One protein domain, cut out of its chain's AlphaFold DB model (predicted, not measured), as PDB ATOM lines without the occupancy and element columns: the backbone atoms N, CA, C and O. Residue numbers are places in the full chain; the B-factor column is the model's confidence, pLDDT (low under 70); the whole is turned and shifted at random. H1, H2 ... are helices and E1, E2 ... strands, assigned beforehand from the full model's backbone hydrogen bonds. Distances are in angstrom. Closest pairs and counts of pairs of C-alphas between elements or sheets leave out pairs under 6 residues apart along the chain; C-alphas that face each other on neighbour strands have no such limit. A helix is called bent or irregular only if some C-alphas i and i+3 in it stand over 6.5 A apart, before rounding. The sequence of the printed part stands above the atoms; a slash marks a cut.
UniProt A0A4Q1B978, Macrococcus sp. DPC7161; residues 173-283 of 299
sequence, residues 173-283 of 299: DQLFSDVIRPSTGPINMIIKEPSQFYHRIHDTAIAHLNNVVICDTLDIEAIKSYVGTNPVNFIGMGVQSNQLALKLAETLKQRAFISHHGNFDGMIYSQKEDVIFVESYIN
ATOM      1  N   ASP A 173     181.043 209.154 206.587       54.84
ATOM      2  CA  ASP A 173     182.064 210.074 206.075       54.84
ATOM      3  C   ASP A 173     183.384 209.418 205.628       54.84
ATOM      4  O   ASP A 173     184.135 210.026 204.875       54.84
ATOM      5  N   GLN A 174     183.701 208.195 206.071       63.59
ATOM      6  CA  GLN A 174     184.918 207.478 205.640       63.59
ATOM      7  C   GLN A 174     184.637 206.351 204.636       63.59
ATOM      8  O   GLN A 174     185.573 205.716 204.144       63.59
ATOM      9  N   LEU A 175     183.364 206.109 204.307       72.94
ATOM     10  CA  LEU A 175     182.966 205.185 203.238       72.94
ATOM     11  C   LEU A 175     183.122 205.822 201.852       72.94
ATOM     12  O   LEU A 175     183.196 205.108 200.852       72.94
ATOM     13  N   PHE A 176     183.193 207.150 201.800       84.31
ATOM     14  CA  PHE A 176     183.317 207.936 200.582       84.31
ATOM     15  C   PHE A 176     184.548 208.832 200.683       84.31
ATOM     16  O   PHE A 176     184.831 209.395 201.736       84.31
ATOM     17  N   SER A 177     185.308 208.960 199.598       83.44
ATOM     18  CA  SER A 177     186.341 209.996 199.528       83.44
ATOM     19  C   SER A 177     185.713 211.385 199.434       83.44
ATOM     20  O   SER A 177     184.602 211.528 198.921       83.44
ATOM     21  N   ASP A 178     186.491 212.416 199.771       84.44
ATOM     22  CA  ASP A 178     186.192 213.778 199.326       84.44
ATOM     23  C   ASP A 178     185.961 213.814 197.807       84.44
ATOM     24  O   ASP A 178     186.516 213.004 197.049       84.44
ATOM     25  N   VAL A 179     185.150 214.774 197.354       88.88
ATOM     26  CA  VAL A 179     184.876 214.960 195.927       88.88
ATOM     27  C   VAL A 179     186.144 215.447 195.229       88.88
ATOM     28  O   VAL A 179     186.613 216.570 195.430       88.88
ATOM     29  N   ILE A 180     186.694 214.603 194.362       87.38
ATOM     30  CA  ILE A 180     187.887 214.907 193.578       87.38
ATOM     31  C   ILE A 180     187.470 215.736 192.359       87.38
ATOM     32  O   ILE A 180     186.649 215.302 191.547       87.38
ATOM     33  N   ARG A 181     188.084 216.919 192.222       89.19
ATOM     34  CA  ARG A 181     187.805 217.932 191.183       89.19
ATOM     35  C   ARG A 181     186.314 218.306 191.101       89.19
ATOM     36  O   ARG A 181     185.648 217.943 190.128       89.19
ATOM     37  N   PRO A 182     185.788 219.018 192.116       91.56
ATOM     38  CA  PRO A 182     184.401 219.472 192.123       91.56
ATOM     39  C   PRO A 182     184.084 220.375 190.924       91.56
ATOM     40  O   PRO A 182     184.865 221.257 190.566       91.56
ATOM     41  N   SER A 183     182.927 220.154 190.312       92.06
ATOM     42  CA  SER A 183     182.418 220.839 189.125       92.06
ATOM     43  C   SER A 183     180.890 220.729 189.076       92.06
ATOM     44  O   SER A 183     180.278 219.890 189.737       92.06
ATOM     45  N   THR A 184     180.246 221.525 188.228       88.12
ATOM     46  CA  THR A 184     178.832 221.334 187.886       88.12
ATOM     47  C   THR A 184     178.663 220.058 187.056       88.12
ATOM     48  O   THR A 184     179.323 219.917 186.025       88.12
ATOM     49  N   GLY A 185     177.805 219.129 187.482       88.19
ATOM     50  CA  GLY A 185     177.521 217.889 186.749       88.19
ATOM     51  C   GLY A 185     177.257 216.686 187.662       88.19
ATOM     52  O   GLY A 185     177.247 216.843 188.882       88.19
ATOM     53  N   PRO A 186     177.052 215.486 187.086       92.19
ATOM     54  CA  PRO A 186     176.839 214.268 187.860       92.19
ATOM     55  C   PRO A 186     178.091 213.845 188.634       92.19
ATOM     56  O   PRO A 186     179.216 214.160 188.235       92.19
ATOM     57  N   ILE A 187     177.890 213.104 189.725       94.56
ATOM     58  CA  ILE A 187     178.965 212.451 190.480       94.56
ATOM     59  C   ILE A 187     179.390 211.189 189.733       94.56
ATOM     60  O   ILE A 187     178.557 210.365 189.371       94.56
ATOM     61  N   ASN A 188     180.691 211.008 189.537       94.19
ATOM     62  CA  ASN A 188     181.263 209.766 189.030       94.19
ATOM     63  C   ASN A 188     181.717 208.923 190.228       94.19
ATOM     64  O   ASN A 188     182.816 209.113 190.757       94.19
ATOM     65  N   MET A 189     180.844 208.026 190.692       94.69
ATOM     66  CA  MET A 189     181.104 207.198 191.867       94.69
ATOM     67  C   MET A 189     181.787 205.896 191.460       94.69
ATOM     68  O   MET A 189     181.172 205.036 190.831       94.69
ATOM     69  N   ILE A 190     183.044 205.725 191.861       92.06
ATOM     70  CA  ILE A 190     183.804 204.498 191.619       92.06
ATOM     71  C   ILE A 190     183.682 203.589 192.837       92.06
ATOM     72  O   ILE A 190     184.179 203.923 193.914       92.06
ATOM     73  N   ILE A 191     183.040 202.437 192.657       90.06
ATOM     74  CA  ILE A 191     182.847 201.433 193.704       90.06
ATOM     75  C   ILE A 191     184.083 200.539 193.736       90.06
ATOM     76  O   ILE A 191     184.403 199.854 192.761       90.06
ATOM     77  N   LYS A 192     184.798 200.551 194.859       85.06
ATOM     78  CA  LYS A 192     185.943 199.667 195.044       85.06
ATOM     79  C   LYS A 192     185.486 198.224 195.170       85.06
ATOM     80  O   LYS A 192     184.618 197.892 195.969       85.06
ATOM     81  N   GLU A 193     186.154 197.360 194.419       77.62
ATOM     82  CA  GLU A 193     186.062 195.927 194.645       77.62
ATOM     83  C   GLU A 193     186.700 195.593 196.006       77.62
ATOM     84  O   GLU A 193     187.829 196.034 196.266       77.62
ATOM     85  N   PRO A 194     186.033 194.816 196.874       66.12
ATOM     86  CA  PRO A 194     186.647 194.364 198.111       66.12
ATOM     87  C   PRO A 194     187.825 193.453 197.781       66.12
ATOM     88  O   PRO A 194     187.693 192.379 197.198       66.12
ATOM     89  N   SER A 195     189.014 193.911 198.153       60.50
ATOM     90  CA  SER A 195     190.267 193.207 197.925       60.50
ATOM     91  C   SER A 195     191.137 193.292 199.169       60.50
ATOM     92  O   SER A 195     191.211 194.329 199.830       60.50
ATOM     93  N   GLN A 196     191.852 192.204 199.456       45.12
ATOM     94  CA  GLN A 196     192.910 192.181 200.473       45.12
ATOM     95  C   GLN A 196     194.116 193.034 200.060       45.12
ATOM     96  O   GLN A 196     194.897 193.482 200.899       45.12
ATOM     97  N   PHE A 197     194.269 193.263 198.756       45.03
ATOM     98  CA  PHE A 197     195.292 194.128 198.201       45.03
ATOM     99  C   PHE A 197     194.693 195.509 197.974       45.03
ATOM    100  O   PHE A 197     193.766 195.681 197.180       45.03
ATOM    101  N   TYR A 198     195.241 196.505 198.674       47.09
ATOM    102  CA  TYR A 198     194.852 197.896 198.499       47.09
ATOM    103  C   TYR A 198     195.272 198.376 197.105       47.09
ATOM    104  O   TYR A 198     196.374 198.888 196.898       47.09
ATOM    105  N   HIS A 199     194.389 198.211 196.126       58.09
ATOM    106  CA  HIS A 199     194.548 198.844 194.828       58.09
ATOM    107  C   HIS A 199     194.042 200.280 194.953       58.09
ATOM    108  O   HIS A 199     192.844 200.561 194.894       58.09
ATOM    109  N   ARG A 200     194.971 201.209 195.194       62.62
ATOM    110  CA  ARG A 200     194.671 202.636 195.070       62.62
ATOM    111  C   ARG A 200     194.322 202.914 193.610       62.62
ATOM    112  O   ARG A 200     195.070 202.523 192.716       62.62
ATOM    113  N   ILE A 201     193.222 203.622 193.375       74.06
ATOM    114  CA  ILE A 201     192.941 204.184 192.055       74.06
ATOM    115  C   ILE A 201     194.006 205.249 191.799       74.06
ATOM    116  O   ILE A 201     194.128 206.206 192.562       74.06
ATOM    117  N   HIS A 202     194.831 205.034 190.778       71.81
ATOM    118  CA  HIS A 202     195.927 205.942 190.469       71.81
ATOM    119  C   HIS A 202     195.373 207.261 189.917       71.81
ATOM    120  O   HIS A 202     194.485 207.244 189.064       71.81
ATOM    121  N   ASP A 203     195.923 208.398 190.346       74.50
ATOM    122  CA  ASP A 203     195.395 209.726 189.996       74.50
ATOM    123  C   ASP A 203     195.361 209.963 188.473       74.50
ATOM    124  O   ASP A 203     194.490 210.666 187.962       74.50
ATOM    125  N   THR A 204     196.270 209.320 187.729       79.56
ATOM    126  CA  THR A 204     196.306 209.348 186.257       79.56
ATOM    127  C   THR A 204     195.108 208.654 185.610       79.56
ATOM    128  O   THR A 204     194.655 209.098 184.559       79.56
ATOM    129  N   ALA A 205     194.573 207.592 186.222       77.50
ATOM    130  CA  ALA A 205     193.425 206.856 185.694       77.50
ATOM    131  C   ALA A 205     192.150 207.706 185.735       77.50
ATOM    132  O   ALA A 205     191.322 207.619 184.837       77.50
ATOM    133  N   ILE A 206     192.037 208.577 186.739       86.94
ATOM    134  CA  ILE A 206     190.893 209.477 186.922       86.94
ATOM    135  C   ILE A 206     191.197 210.912 186.494       86.94
ATOM    136  O   ILE A 206     190.388 211.797 186.742       86.94
ATOM    137  N   ALA A 207     192.352 211.188 185.878       81.94
ATOM    138  CA  ALA A 207     192.812 212.551 185.595       81.94
ATOM    139  C   ALA A 207     191.856 213.372 184.717       81.94
ATOM    140  O   ALA A 207     191.807 214.591 184.835       81.94
ATOM    141  N   HIS A 208     191.093 212.692 183.867       86.19
ATOM    142  CA  HIS A 208     190.168 213.275 182.899       86.19
ATOM    143  C   HIS A 208     188.720 213.359 183.411       86.19
ATOM    144  O   HIS A 208     187.831 213.743 182.655       86.19
ATOM    145  N   LEU A 209     188.473 212.982 184.670       86.88
ATOM    146  CA  LEU A 209     187.149 212.985 185.285       86.88
ATOM    147  C   LEU A 209     187.045 214.085 186.351       86.88
ATOM    148  O   LEU A 209     187.975 214.302 187.138       86.88
ATOM    149  N   ASN A 210     185.880 214.734 186.380       91.44
ATOM    150  CA  ASN A 210     185.444 215.648 187.437       91.44
ATOM    151  C   ASN A 210     184.415 214.949 188.338       91.44
ATOM    152  O   ASN A 210     183.840 213.929 187.945       91.44
ATOM    153  N   ASN A 211     184.159 215.509 189.520       93.62
ATOM    154  CA  ASN A 211     183.185 214.997 190.491       93.62
ATOM    155  C   ASN A 211     183.386 213.518 190.845       93.62
ATOM    156  O   ASN A 211     182.421 212.758 190.928       93.62
ATOM    157  N   VAL A 212     184.637 213.083 191.007       92.88
ATOM    158  CA  VAL A 212     184.924 211.677 191.318       92.88
ATOM    159  C   VAL A 212     184.803 211.445 192.819       92.88
ATOM    160  O   VAL A 212     185.425 212.153 193.609       92.88
ATOM    161  N   VAL A 213     184.041 210.421 193.198       93.12
ATOM    162  CA  VAL A 213     183.936 209.929 194.578       93.12
ATOM    163  C   VAL A 213     184.322 208.458 194.588       93.12
ATOM    164  O   VAL A 213     183.782 207.660 193.823       93.12
ATOM    165  N   ILE A 214     185.262 208.085 195.451       89.19
ATOM    166  CA  ILE A 214     185.660 206.692 195.648       89.19
ATOM    167  C   ILE A 214     184.816 206.126 196.788       89.19
ATOM    168  O   ILE A 214     184.909 206.607 197.914       89.19
ATOM    169  N   CYS A 215     184.016 205.108 196.488       88.81
ATOM    170  CA  CYS A 215     183.183 204.390 197.443       88.81
ATOM    171  C   CYS A 215     183.917 203.126 197.919       88.81
ATOM    172  O   CYS A 215     184.296 202.278 197.109       88.81
ATOM    173  N   ASP A 216     184.139 203.020 199.226       82.44
ATOM    174  CA  ASP A 216     184.841 201.919 199.905       82.44
ATOM    175  C   ASP A 216     183.865 201.063 200.741       82.44
ATOM    176  O   ASP A 216     184.238 200.460 201.745       82.44
ATOM    177  N   THR A 217     182.589 201.045 200.341       80.50
ATOM    178  CA  THR A 217     181.526 200.231 200.939       80.50
ATOM    179  C   THR A 217     180.721 199.509 199.865       80.50
ATOM    180  O   THR A 217     180.580 199.994 198.744       80.50
ATOM    181  N   LEU A 218     180.163 198.354 200.228       81.75
ATOM    182  CA  LEU A 218     179.156 197.654 199.429       81.75
ATOM    183  C   LEU A 218     177.738 197.780 200.015       81.75
ATOM    184  O   LEU A 218     176.806 197.134 199.536       81.75
ATOM    185  N   ASP A 219     177.569 198.601 201.055       83.50
ATOM    186  CA  ASP A 219     176.275 198.854 201.681       83.50
ATOM    187  C   ASP A 219     175.414 199.773 200.803       83.50
ATOM    188  O   ASP A 219     175.678 200.967 200.644       83.50
ATOM    189  N   ILE A 220     174.353 199.191 200.245       83.38
ATOM    190  CA  ILE A 220     173.400 199.862 199.362       83.38
ATOM    191  C   ILE A 220     172.723 201.049 200.053       83.38
ATOM    192  O   ILE A 220     172.543 202.089 199.418       83.38
ATOM    193  N   GLU A 221     172.326 200.914 201.317       83.88
ATOM    194  CA  GLU A 221     171.562 201.957 202.009       83.88
ATOM    195  C   GLU A 221     172.463 203.135 202.385       83.88
ATOM    196  O   GLU A 221     172.078 204.291 202.193       83.88
ATOM    197  N   ALA A 222     173.706 202.858 202.788       83.75
ATOM    198  CA  ALA A 222     174.715 203.898 202.983       83.75
ATOM    199  C   ALA A 222     174.978 204.686 201.686       83.75
ATOM    200  O   ALA A 222     175.023 205.918 201.705       83.75
ATOM    201  N   ILE A 223     175.099 203.991 200.545       89.44
ATOM    202  CA  ILE A 223     175.313 204.627 199.236       89.44
ATOM    203  C   ILE A 223     174.105 205.466 198.824       89.44
ATOM    204  O   ILE A 223     174.277 206.617 198.426       89.44
ATOM    205  N   LYS A 224     172.883 204.940 198.957       89.38
ATOM    206  CA  LYS A 224     171.658 205.705 198.678       89.38
ATOM    207  C   LYS A 224     171.571 206.963 199.539       89.38
ATOM    208  O   LYS A 224     171.273 208.033 199.013       89.38
ATOM    209  N   SER A 225     171.864 206.842 200.836       88.50
ATOM    210  CA  SER A 225     171.838 207.974 201.763       88.50
ATOM    211  C   SER A 225     172.866 209.046 201.399       88.50
ATOM    212  O   SER A 225     172.566 210.228 201.535       88.50
ATOM    213  N   TYR A 226     174.058 208.654 200.940       88.69
ATOM    214  CA  TYR A 226     175.095 209.595 200.507       88.69
ATOM    215  C   TYR A 226     174.729 210.291 199.192       88.69
ATOM    216  O   TYR A 226     174.872 211.505 199.055       88.69
ATOM    217  N   VAL A 227     174.253 209.520 198.212       89.88
ATOM    218  CA  VAL A 227     173.891 210.036 196.888       89.88
ATOM    219  C   VAL A 227     172.711 211.005 196.980       89.88
ATOM    220  O   VAL A 227     172.722 212.057 196.330       89.88
ATOM    221  N   GLY A 228     171.707 210.675 197.795       88.56
ATOM    222  CA  GLY A 228     170.485 211.460 197.919       88.56
ATOM    223  C   GLY A 228     169.782 211.596 196.568       88.56
ATOM    224  O   GLY A 228     169.437 210.602 195.932       88.56
ATOM    225  N   THR A 229     169.577 212.835 196.122       87.25
ATOM    226  CA  THR A 229     168.932 213.165 194.837       87.25
ATOM    227  C   THR A 229     169.918 213.594 193.750       87.25
ATOM    228  O   THR A 229     169.497 213.976 192.655       87.25
ATOM    229  N   ASN A 230     171.223 213.559 194.029       88.94
ATOM    230  CA  ASN A 230     172.228 213.984 193.062       88.94
ATOM    231  C   ASN A 230     172.264 213.020 191.863       88.94
ATOM    232  O   ASN A 230     172.142 211.811 192.055       88.94
ATOM    233  N   PRO A 231     172.455 213.516 190.628       92.56
ATOM    234  CA  PRO A 231     172.673 212.644 189.479       92.56
ATOM    235  C   PRO A 231     174.032 211.946 189.608       92.56
ATOM    236  O   PRO A 231     175.046 212.600 189.875       92.56
ATOM    237  N   VAL A 232     174.066 210.623 189.419       93.94
ATOM    238  CA  VAL A 232     175.267 209.798 189.648       93.94
ATOM    239  C   VAL A 232     175.482 208.808 188.513       93.94
ATOM    240  O   VAL A 232     174.549 208.213 187.986       93.94
ATOM    241  N   ASN A 233     176.746 208.608 188.171       93.88
ATOM    242  CA  ASN A 233     177.230 207.515 187.348       93.88
ATOM    243  C   ASN A 233     177.917 206.499 188.271       93.88
ATOM    244  O   ASN A 233     178.955 206.816 188.861       93.88
ATOM    245  N   PHE A 234     177.349 205.302 188.413       93.00
ATOM    246  CA  PHE A 234     177.953 204.214 189.190       93.00
ATOM    247  C   PHE A 234     178.977 203.467 188.341       93.00
ATOM    248  O   PHE A 234     178.660 203.025 187.243       93.00
ATOM    249  N   ILE A 235     180.202 203.316 188.835       91.00
ATOM    250  CA  ILE A 235     181.300 202.695 188.091       91.00
ATOM    251  C   ILE A 235     181.793 201.464 188.856       91.00
ATOM    252  O   ILE A 235     182.373 201.595 189.937       91.00
ATOM    253  N   GLY A 236     181.557 200.279 188.288       87.19
ATOM    254  CA  GLY A 236     182.049 198.989 188.775       87.19
ATOM    255  C   GLY A 236     183.237 198.497 187.947       87.19
ATOM    256  O   GLY A 236     183.288 198.703 186.731       87.19
ATOM    257  N   MET A 237     184.212 197.862 188.602       79.62
ATOM    258  CA  MET A 237     185.428 197.360 187.937       79.62
ATOM    259  C   MET A 237     185.733 195.878 188.207       79.62
ATOM    260  O   MET A 237     186.684 195.323 187.662       79.62
ATOM    261  N   GLY A 238     184.954 195.224 189.061       77.00
ATOM    262  CA  GLY A 238     185.094 193.817 189.418       77.00
ATOM    263  C   GLY A 238     183.730 193.188 189.672       77.00
ATOM    264  O   GLY A 238     182.706 193.851 189.553       77.00
ATOM    265  N   VAL A 239     183.697 191.895 189.991       76.31
ATOM    266  CA  VAL A 239     182.443 191.125 190.026       76.31
ATOM    267  C   VAL A 239     181.432 191.723 191.012       76.31
ATOM    268  O   VAL A 239     180.283 191.958 190.633       76.31
ATOM    269  N   GLN A 240     181.845 192.011 192.250       81.12
ATOM    270  CA  GLN A 240     180.933 192.505 193.284       81.12
ATOM    271  C   GLN A 240     180.584 193.980 193.070       81.12
ATOM    272  O   GLN A 240     179.419 194.362 193.190       81.12
ATOM    273  N   SER A 241     181.563 194.809 192.693       85.44
ATOM    274  CA  SER A 241     181.320 196.224 192.383       85.44
ATOM    275  C   SER A 241     180.422 196.401 191.154       85.44
ATOM    276  O   SER A 241     179.558 197.273 191.165       85.44
ATOM    277  N   ASN A 242     180.553 195.550 190.130       85.06
ATOM    278  CA  ASN A 242     179.672 195.534 188.960       85.06
ATOM    279  C   ASN A 242     178.237 195.178 189.345       85.06
ATOM    280  O   ASN A 242     177.313 195.901 188.982       85.06
ATOM    281  N   GLN A 243     178.044 194.087 190.093       83.75
ATOM    282  CA  GLN A 243     176.717 193.674 190.560       83.75
ATOM    283  C   GLN A 243     176.043 194.777 191.384       83.75
ATOM    284  O   GLN A 243     174.858 195.063 191.201       83.75
ATOM    285  N   LEU A 244     176.808 195.435 192.256       86.75
ATOM    286  CA  LEU A 244     176.307 196.542 193.058       86.75
ATOM    287  C   LEU A 244     175.959 197.769 192.203       86.75
ATOM    288  O   LEU A 244     174.889 198.347 192.391       86.75
ATOM    289  N   ALA A 245     176.824 198.146 191.256       87.69
ATOM    290  CA  ALA A 245     176.590 199.270 190.350       87.69
ATOM    291  C   ALA A 245     175.303 199.082 189.533       87.69
ATOM    292  O   ALA A 245     174.500 200.009 189.445       87.69
ATOM    293  N   LEU A 246     175.081 197.875 188.997       84.31
ATOM    294  CA  LEU A 246     173.861 197.520 188.267       84.31
ATOM    295  C   LEU A 246     172.621 197.677 189.148       84.31
ATOM    296  O   LEU A 246     171.700 198.418 188.805       84.31
ATOM    297  N   LYS A 247     172.643 197.067 190.337       86.56
ATOM    298  CA  LYS A 247     171.525 197.121 191.282       86.56
ATOM    299  C   LYS A 247     171.188 198.553 191.714       86.56
ATOM    300  O   LYS A 247     170.014 198.907 191.841       86.56
ATOM    301  N   LEU A 248     172.201 199.389 191.948       89.00
ATOM    302  CA  LEU A 248     172.018 200.798 192.306       89.00
ATOM    303  C   LEU A 248     171.462 201.622 191.141       89.00
ATOM    304  O   LEU A 248     170.546 202.417 191.353       89.00
ATOM    305  N   ALA A 249     171.974 201.415 189.926       88.19
ATOM    306  CA  ALA A 249     171.491 202.091 188.726       88.19
ATOM    307  C   ALA A 249     170.024 201.762 188.428       88.19
ATOM    308  O   ALA A 249     169.241 202.679 188.179       88.19
ATOM    309  N   GLU A 250     169.628 200.493 188.543       85.38
ATOM    310  CA  GLU A 250     168.229 200.064 188.426       85.38
ATOM    311  C   GLU A 250     167.345 200.725 189.488       85.38
ATOM    312  O   GLU A 250     166.319 201.328 189.172       85.38
ATOM    313  N   THR A 251     167.771 200.660 190.753       87.06
ATOM    314  CA  THR A 251     166.977 201.158 191.885       87.06
ATOM    315  C   THR A 251     166.786 202.675 191.829       87.06
ATOM    316  O   THR A 251     165.701 203.175 192.127       87.06
ATOM    317  N   LEU A 252     167.832 203.417 191.461       88.38
ATOM    318  CA  LEU A 252     167.838 204.885 191.462       88.38
ATOM    319  C   LEU A 252     167.542 205.495 190.087       88.38
ATOM    320  O   LEU A 252     167.499 206.722 189.969       88.38
ATOM    321  N   LYS A 253     167.333 204.665 189.056       88.69
ATOM    322  CA  LYS A 253     167.181 205.083 187.650       88.69
ATOM    323  C   LYS A 253     168.328 205.994 187.194       88.69
ATOM    324  O   LYS A 253     168.112 207.041 186.587       88.69
ATOM    325  N   GLN A 254     169.547 205.593 187.540       90.19
ATOM    326  CA  GLN A 254     170.800 206.280 187.218       90.19
ATOM    327  C   GLN A 254     171.632 205.432 186.245       90.19
ATOM    328  O   GLN A 254     171.229 204.330 185.876       90.19
ATOM    329  N   ARG A 255     172.793 205.931 185.811       88.12
ATOM    330  CA  ARG A 255     173.667 205.204 184.873       88.12
ATOM    331  C   ARG A 255     174.665 204.312 185.602       88.12
ATOM    332  O   ARG A 255     175.208 204.715 186.632       88.12
ATOM    333  N   ALA A 256     174.953 203.145 185.028       87.75
ATOM    334  CA  ALA A 256     176.048 202.276 185.455       87.75
ATOM    335  C   ALA A 256     177.046 202.015 184.320       87.75
ATOM    336  O   ALA A 256     176.667 201.708 183.191       87.75
ATOM    337  N   PHE A 257     178.331 202.079 184.656       87.62
ATOM    338  CA  PHE A 257     179.461 201.732 183.805       87.62
ATOM    339  C   PHE A 257     180.175 200.545 184.452       87.62
ATOM    340  O   PHE A 257     180.660 200.660 185.578       87.62
ATOM    341  N   ILE A 258     180.228 199.402 183.774       83.31
ATOM    342  CA  ILE A 258     180.829 198.179 184.329       83.31
ATOM    343  C   ILE A 258     181.928 197.638 183.420       83.31
ATOM    344  O   ILE A 258     181.793 197.651 182.191       83.31
ATOM    345  N   SER A 259     183.015 197.134 184.006       76.38
ATOM    346  CA  SER A 259     184.067 196.455 183.240       76.38
ATOM    347  C   SER A 259     183.907 194.940 183.276       76.38
ATOM    348  O   SER A 259     183.747 194.359 184.344       76.38
ATOM    349  N   HIS A 260     184.018 194.297 182.120       64.75
ATOM    350  CA  HIS A 260     183.849 192.862 181.947       64.75
ATOM    351  C   HIS A 260     185.190 192.120 181.901       64.75
ATOM    352  O   HIS A 260     186.110 192.511 181.167       64.75
ATOM    353  N   HIS A 261     185.262 191.001 182.623       59.84
ATOM    354  CA  HIS A 261     186.363 190.043 182.574       59.84
ATOM    355  C   HIS A 261     185.826 188.661 182.176       59.84
ATOM    356  O   HIS A 261     185.214 187.957 182.980       59.84
ATOM    357  N   GLY A 262     186.112 188.238 180.938       47.81
ATOM    358  CA  GLY A 262     185.512 187.057 180.292       47.81
ATOM    359  C   GLY A 262     185.679 185.694 180.988       47.81
ATOM    360  O   GLY A 262     185.112 184.719 180.517       47.81
ATOM    361  N   ASN A 263     186.411 185.610 182.105       48.66
ATOM    362  CA  ASN A 263     186.591 184.375 182.879       48.66
ATOM    363  C   ASN A 263     185.764 184.290 184.180       48.66
ATOM    364  O   ASN A 263     185.760 183.222 184.786       48.66
ATOM    365  N   PHE A 264     185.094 185.358 184.639       47.19
ATOM    366  CA  PHE A 264     184.461 185.379 185.979       47.19
ATOM    367  C   PHE A 264     183.001 185.865 186.022       47.19
ATOM    368  O   PHE A 264     182.345 185.730 187.051       47.19
ATOM    369  N   ASP A 265     182.459 186.348 184.905       49.75
ATOM    370  CA  ASP A 265     181.203 187.114 184.879       49.75
ATOM    371  C   ASP A 265     179.981 186.319 184.376       49.75
ATOM    372  O   ASP A 265     178.989 186.902 183.939       49.75
ATOM    373  N   GLY A 266     180.016 184.981 184.435       48.62
ATOM    374  CA  GLY A 266     178.947 184.116 183.906       48.62
ATOM    375  C   GLY A 266     177.540 184.409 184.459       48.62
ATOM    376  O   GLY A 266     176.558 184.158 183.770       48.62
ATOM    377  N   MET A 267     177.433 184.998 185.659       45.00
ATOM    378  CA  MET A 267     176.151 185.411 186.255       45.00
ATOM    379  C   MET A 267     175.634 186.781 185.788       45.00
ATOM    380  O   MET A 267     174.452 187.061 185.956       45.00
ATOM    381  N   ILE A 268     176.470 187.641 185.193       50.16
ATOM    382  CA  ILE A 268     176.041 188.984 184.750       50.16
ATOM    383  C   ILE A 268     175.122 188.884 183.515       50.16
ATOM    384  O   ILE A 268     174.275 189.742 183.286       50.16
ATOM    385  N   TYR A 269     175.234 187.802 182.738       47.38
ATOM    386  CA  TYR A 269     174.460 187.615 181.509       47.38
ATOM    387  C   TYR A 269     173.010 187.162 181.718       47.38
ATOM    388  O   TYR A 269     172.217 187.338 180.799       47.38
ATOM    389  N   SER A 270     172.620 186.639 182.889       43.53
ATOM    390  CA  SER A 270     171.237 186.167 183.086       43.53
ATOM    391  C   SER A 270     170.249 187.264 183.503       43.53
ATOM    392  O   SER A 270     169.068 186.970 183.655       43.53
ATOM    393  N   GLN A 271     170.710 188.499 183.734       46.31
ATOM    394  CA  GLN A 271     169.873 189.626 184.185       46.31
ATOM    395  C   GLN A 271     169.847 190.800 183.193       46.31
ATOM    396  O   GLN A 271     169.285 191.848 183.488       46.31
ATOM    397  N   LYS A 272     170.441 190.636 182.003       47.22
ATOM    398  CA  LYS A 272     170.591 191.715 181.010       47.22
ATOM    399  C   LYS A 272     169.294 192.105 180.279       47.22
ATOM    400  O   LYS A 272     169.313 193.108 179.579       47.22
ATOM    401  N   GLU A 273     168.217 191.346 180.504       45.50
ATOM    402  CA  GLU A 273     166.823 191.564 180.076       45.50
ATOM    403  C   GLU A 273     166.415 193.013 179.749       45.50
ATOM    404  O   GLU A 273     166.065 193.367 178.629       45.50
ATOM    405  N   ASP A 274     166.479 193.858 180.787       47.38
ATOM    406  CA  ASP A 274     165.605 195.037 180.902       47.38
ATOM    407  C   ASP A 274     166.319 196.325 181.367       47.38
ATOM    408  O   ASP A 274     165.673 197.322 181.704       47.38
ATOM    409  N   VAL A 275     167.657 196.351 181.416       51.44
ATOM    410  CA  VAL A 275     168.385 197.486 182.016       51.44
ATOM    411  C   VAL A 275     168.777 198.535 180.970       51.44
ATOM    412  O   VAL A 275     169.776 198.405 180.268       51.44
ATOM    413  N   ILE A 276     168.006 199.624 180.903       52.62
ATOM    414  CA  ILE A 276     168.120 200.693 179.885       52.62
ATOM    415  C   ILE A 276     169.383 201.576 180.050       52.62
ATOM    416  O   ILE A 276     169.786 202.265 179.117       52.62
ATOM    417  N   PHE A 277     170.042 201.568 181.217       60.72
ATOM    418  CA  PHE A 277     171.059 202.572 181.591       60.72
ATOM    419  C   PHE A 277     172.472 202.012 181.841       60.72
ATOM    420  O   PHE A 277     173.228 202.580 182.635       60.72
ATOM    421  N   VAL A 278     172.831 200.898 181.196       62.38
ATOM    422  CA  VAL A 278     174.101 200.192 181.444       62.38
ATOM    423  C   VAL A 278     175.020 200.246 180.234       62.38
ATOM    424  O   VAL A 278     174.677 199.760 179.158       62.38
ATOM    425  N   GLU A 279     176.240 200.735 180.445       69.19
ATOM    426  CA  GLU A 279     177.329 200.626 179.477       69.19
ATOM    427  C   GLU A 279     178.376 199.614 179.965       69.19
ATOM    428  O   GLU A 279     178.936 199.736 181.058       69.19
ATOM    429  N   SER A 280     178.643 198.589 179.150       58.75
ATOM    430  CA  SER A 280     179.621 197.543 179.464       58.75
ATOM    431  C   SER A 280     180.897 197.696 178.646       58.75
ATOM    432  O   SER A 280     180.836 197.785 177.419       58.75
ATOM    433  N   TYR A 281     182.046 197.619 179.314       61.62
ATOM    434  CA  TYR A 281     183.364 197.788 178.708       61.62
ATOM    435  C   TYR A 281     184.173 196.498 178.817       61.62
ATOM    436  O   TYR A 281     184.301 195.928 179.896       61.62
ATOM    437  N   ILE A 282     184.761 196.035 177.715       54.69
ATOM    438  CA  ILE A 282     185.644 194.863 177.733       54.69
ATOM    439  C   ILE A 282     187.060 195.330 178.053       54.69
ATOM    440  O   ILE A 282     187.634 196.148 177.332       54.69
ATOM    441  N   ASN A 283     187.647 194.783 179.116       47.22
ATOM    442  CA  ASN A 283     189.027 195.085 179.460       47.22
ATOM    443  C   ASN A 283     189.982 194.325 178.517       47.22
ATOM    444  O   ASN A 283     190.286 193.155 178.736       47.22
TER     445      ASN A 283
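Overview. This is residues 173 to 283 of the 299 residues of a protein of Macrococcus sp. DPC7161 (UniProt A0A4Q1B978). A strongly twisted sheet of five parallel strands runs through the domain, and one helix, H2, packs along one of its faces, over E3 and E4. H1, near the E2 and E1 end, only grazes the sheet, and the irregular H3 lies at the E5 end, off the sheet. The printed part has 111 residues, with five named strands and three named helices in the order E1 E2 H1 E3 H2 E4 H3 E5; the sheet's order is E2 E1 E3 E4 E5. The class is mixed, helices and strands, with 54 of the 111 residues, under half, in named elements. The whole is compact, with a radius of gyration of the C-alphas of 13.5 A and spans of 36 by 31 by 25 A.

Along the chain. Residues 173 to 186 hold no named element. E1, residues 187 to 191, begins at C-alpha 187 at (178.965, 212.451, 190.480) and is 12.1 A long. E2 is residues 212 to 215, 9.7 A, and H1 residues 220 to 227, 10.5 A. E3 is residues 232 to 236, 12.8 A. H2, residues 239 to 252, is 20.1 A long and begins at C-alpha 239 at (182.443, 191.125, 190.026). E4 is residues 255 to 260, 16.3 A. H3, residues 268 to 274, 12.7 A, is irregular: C-alphas 271 and 274 are 7.6 A apart. E5, residues 278 to 282, is 13.2 A long and ends at C-alpha 282 at (185.644, 194.863, 177.733).

Arrangement. The edge strands are E2 and E5. Across the parallel neighbours, N 213 and O 188 of E2 and E1 are 3.0 A apart, N 189 and O 233 of E1 and E3 2.9 A, N 234 and O 255 of E3 and E4 2.8 A, and N 260 and O 281 of E4 and E5 2.8 A, each within hydrogen-bond range. H2 is on the sheet at a height of 7.6 A, forming two layers, helix on one face of a sheet; it runs along the strands, at 14 degrees to E3 on the local plane. The closest C-alphas of H2 and E3 are those of Asn 242 and Gly 236, 4.2 A. E3, H2, E4 and E4, H3, E5 are strand-helix-strand units, two parallel neighbour strands with a helix between, and E2, H1, E3 is a split one, with E1 between its strands; the three crossovers are right-handed. H1 is only just on the sheet, with 5 pairs of C-alphas within 10 A. H3 is not on the sheet; it is close to H2 but not clearly touching, the closest C-alphas, those of Ile 268 and Gln 243, being 7.5 A apart. Every O i to N i+4 pair is within hydrogen-bond range in H1 and H2; in H3 0 of 3 are, and 0 of 4 O i to N i+3 pairs.

Size, cuts and confidence. The C-alphas farthest apart, those of Thr 184 and Asn 263, are 38.1 A apart. The printed part has no cut. The link from E1 to E2, 20 residues, is long. The mean pLDDT of the printed part is 76.5; residues 173 to 174, 194 to 200 and 260 to 283 are under 70.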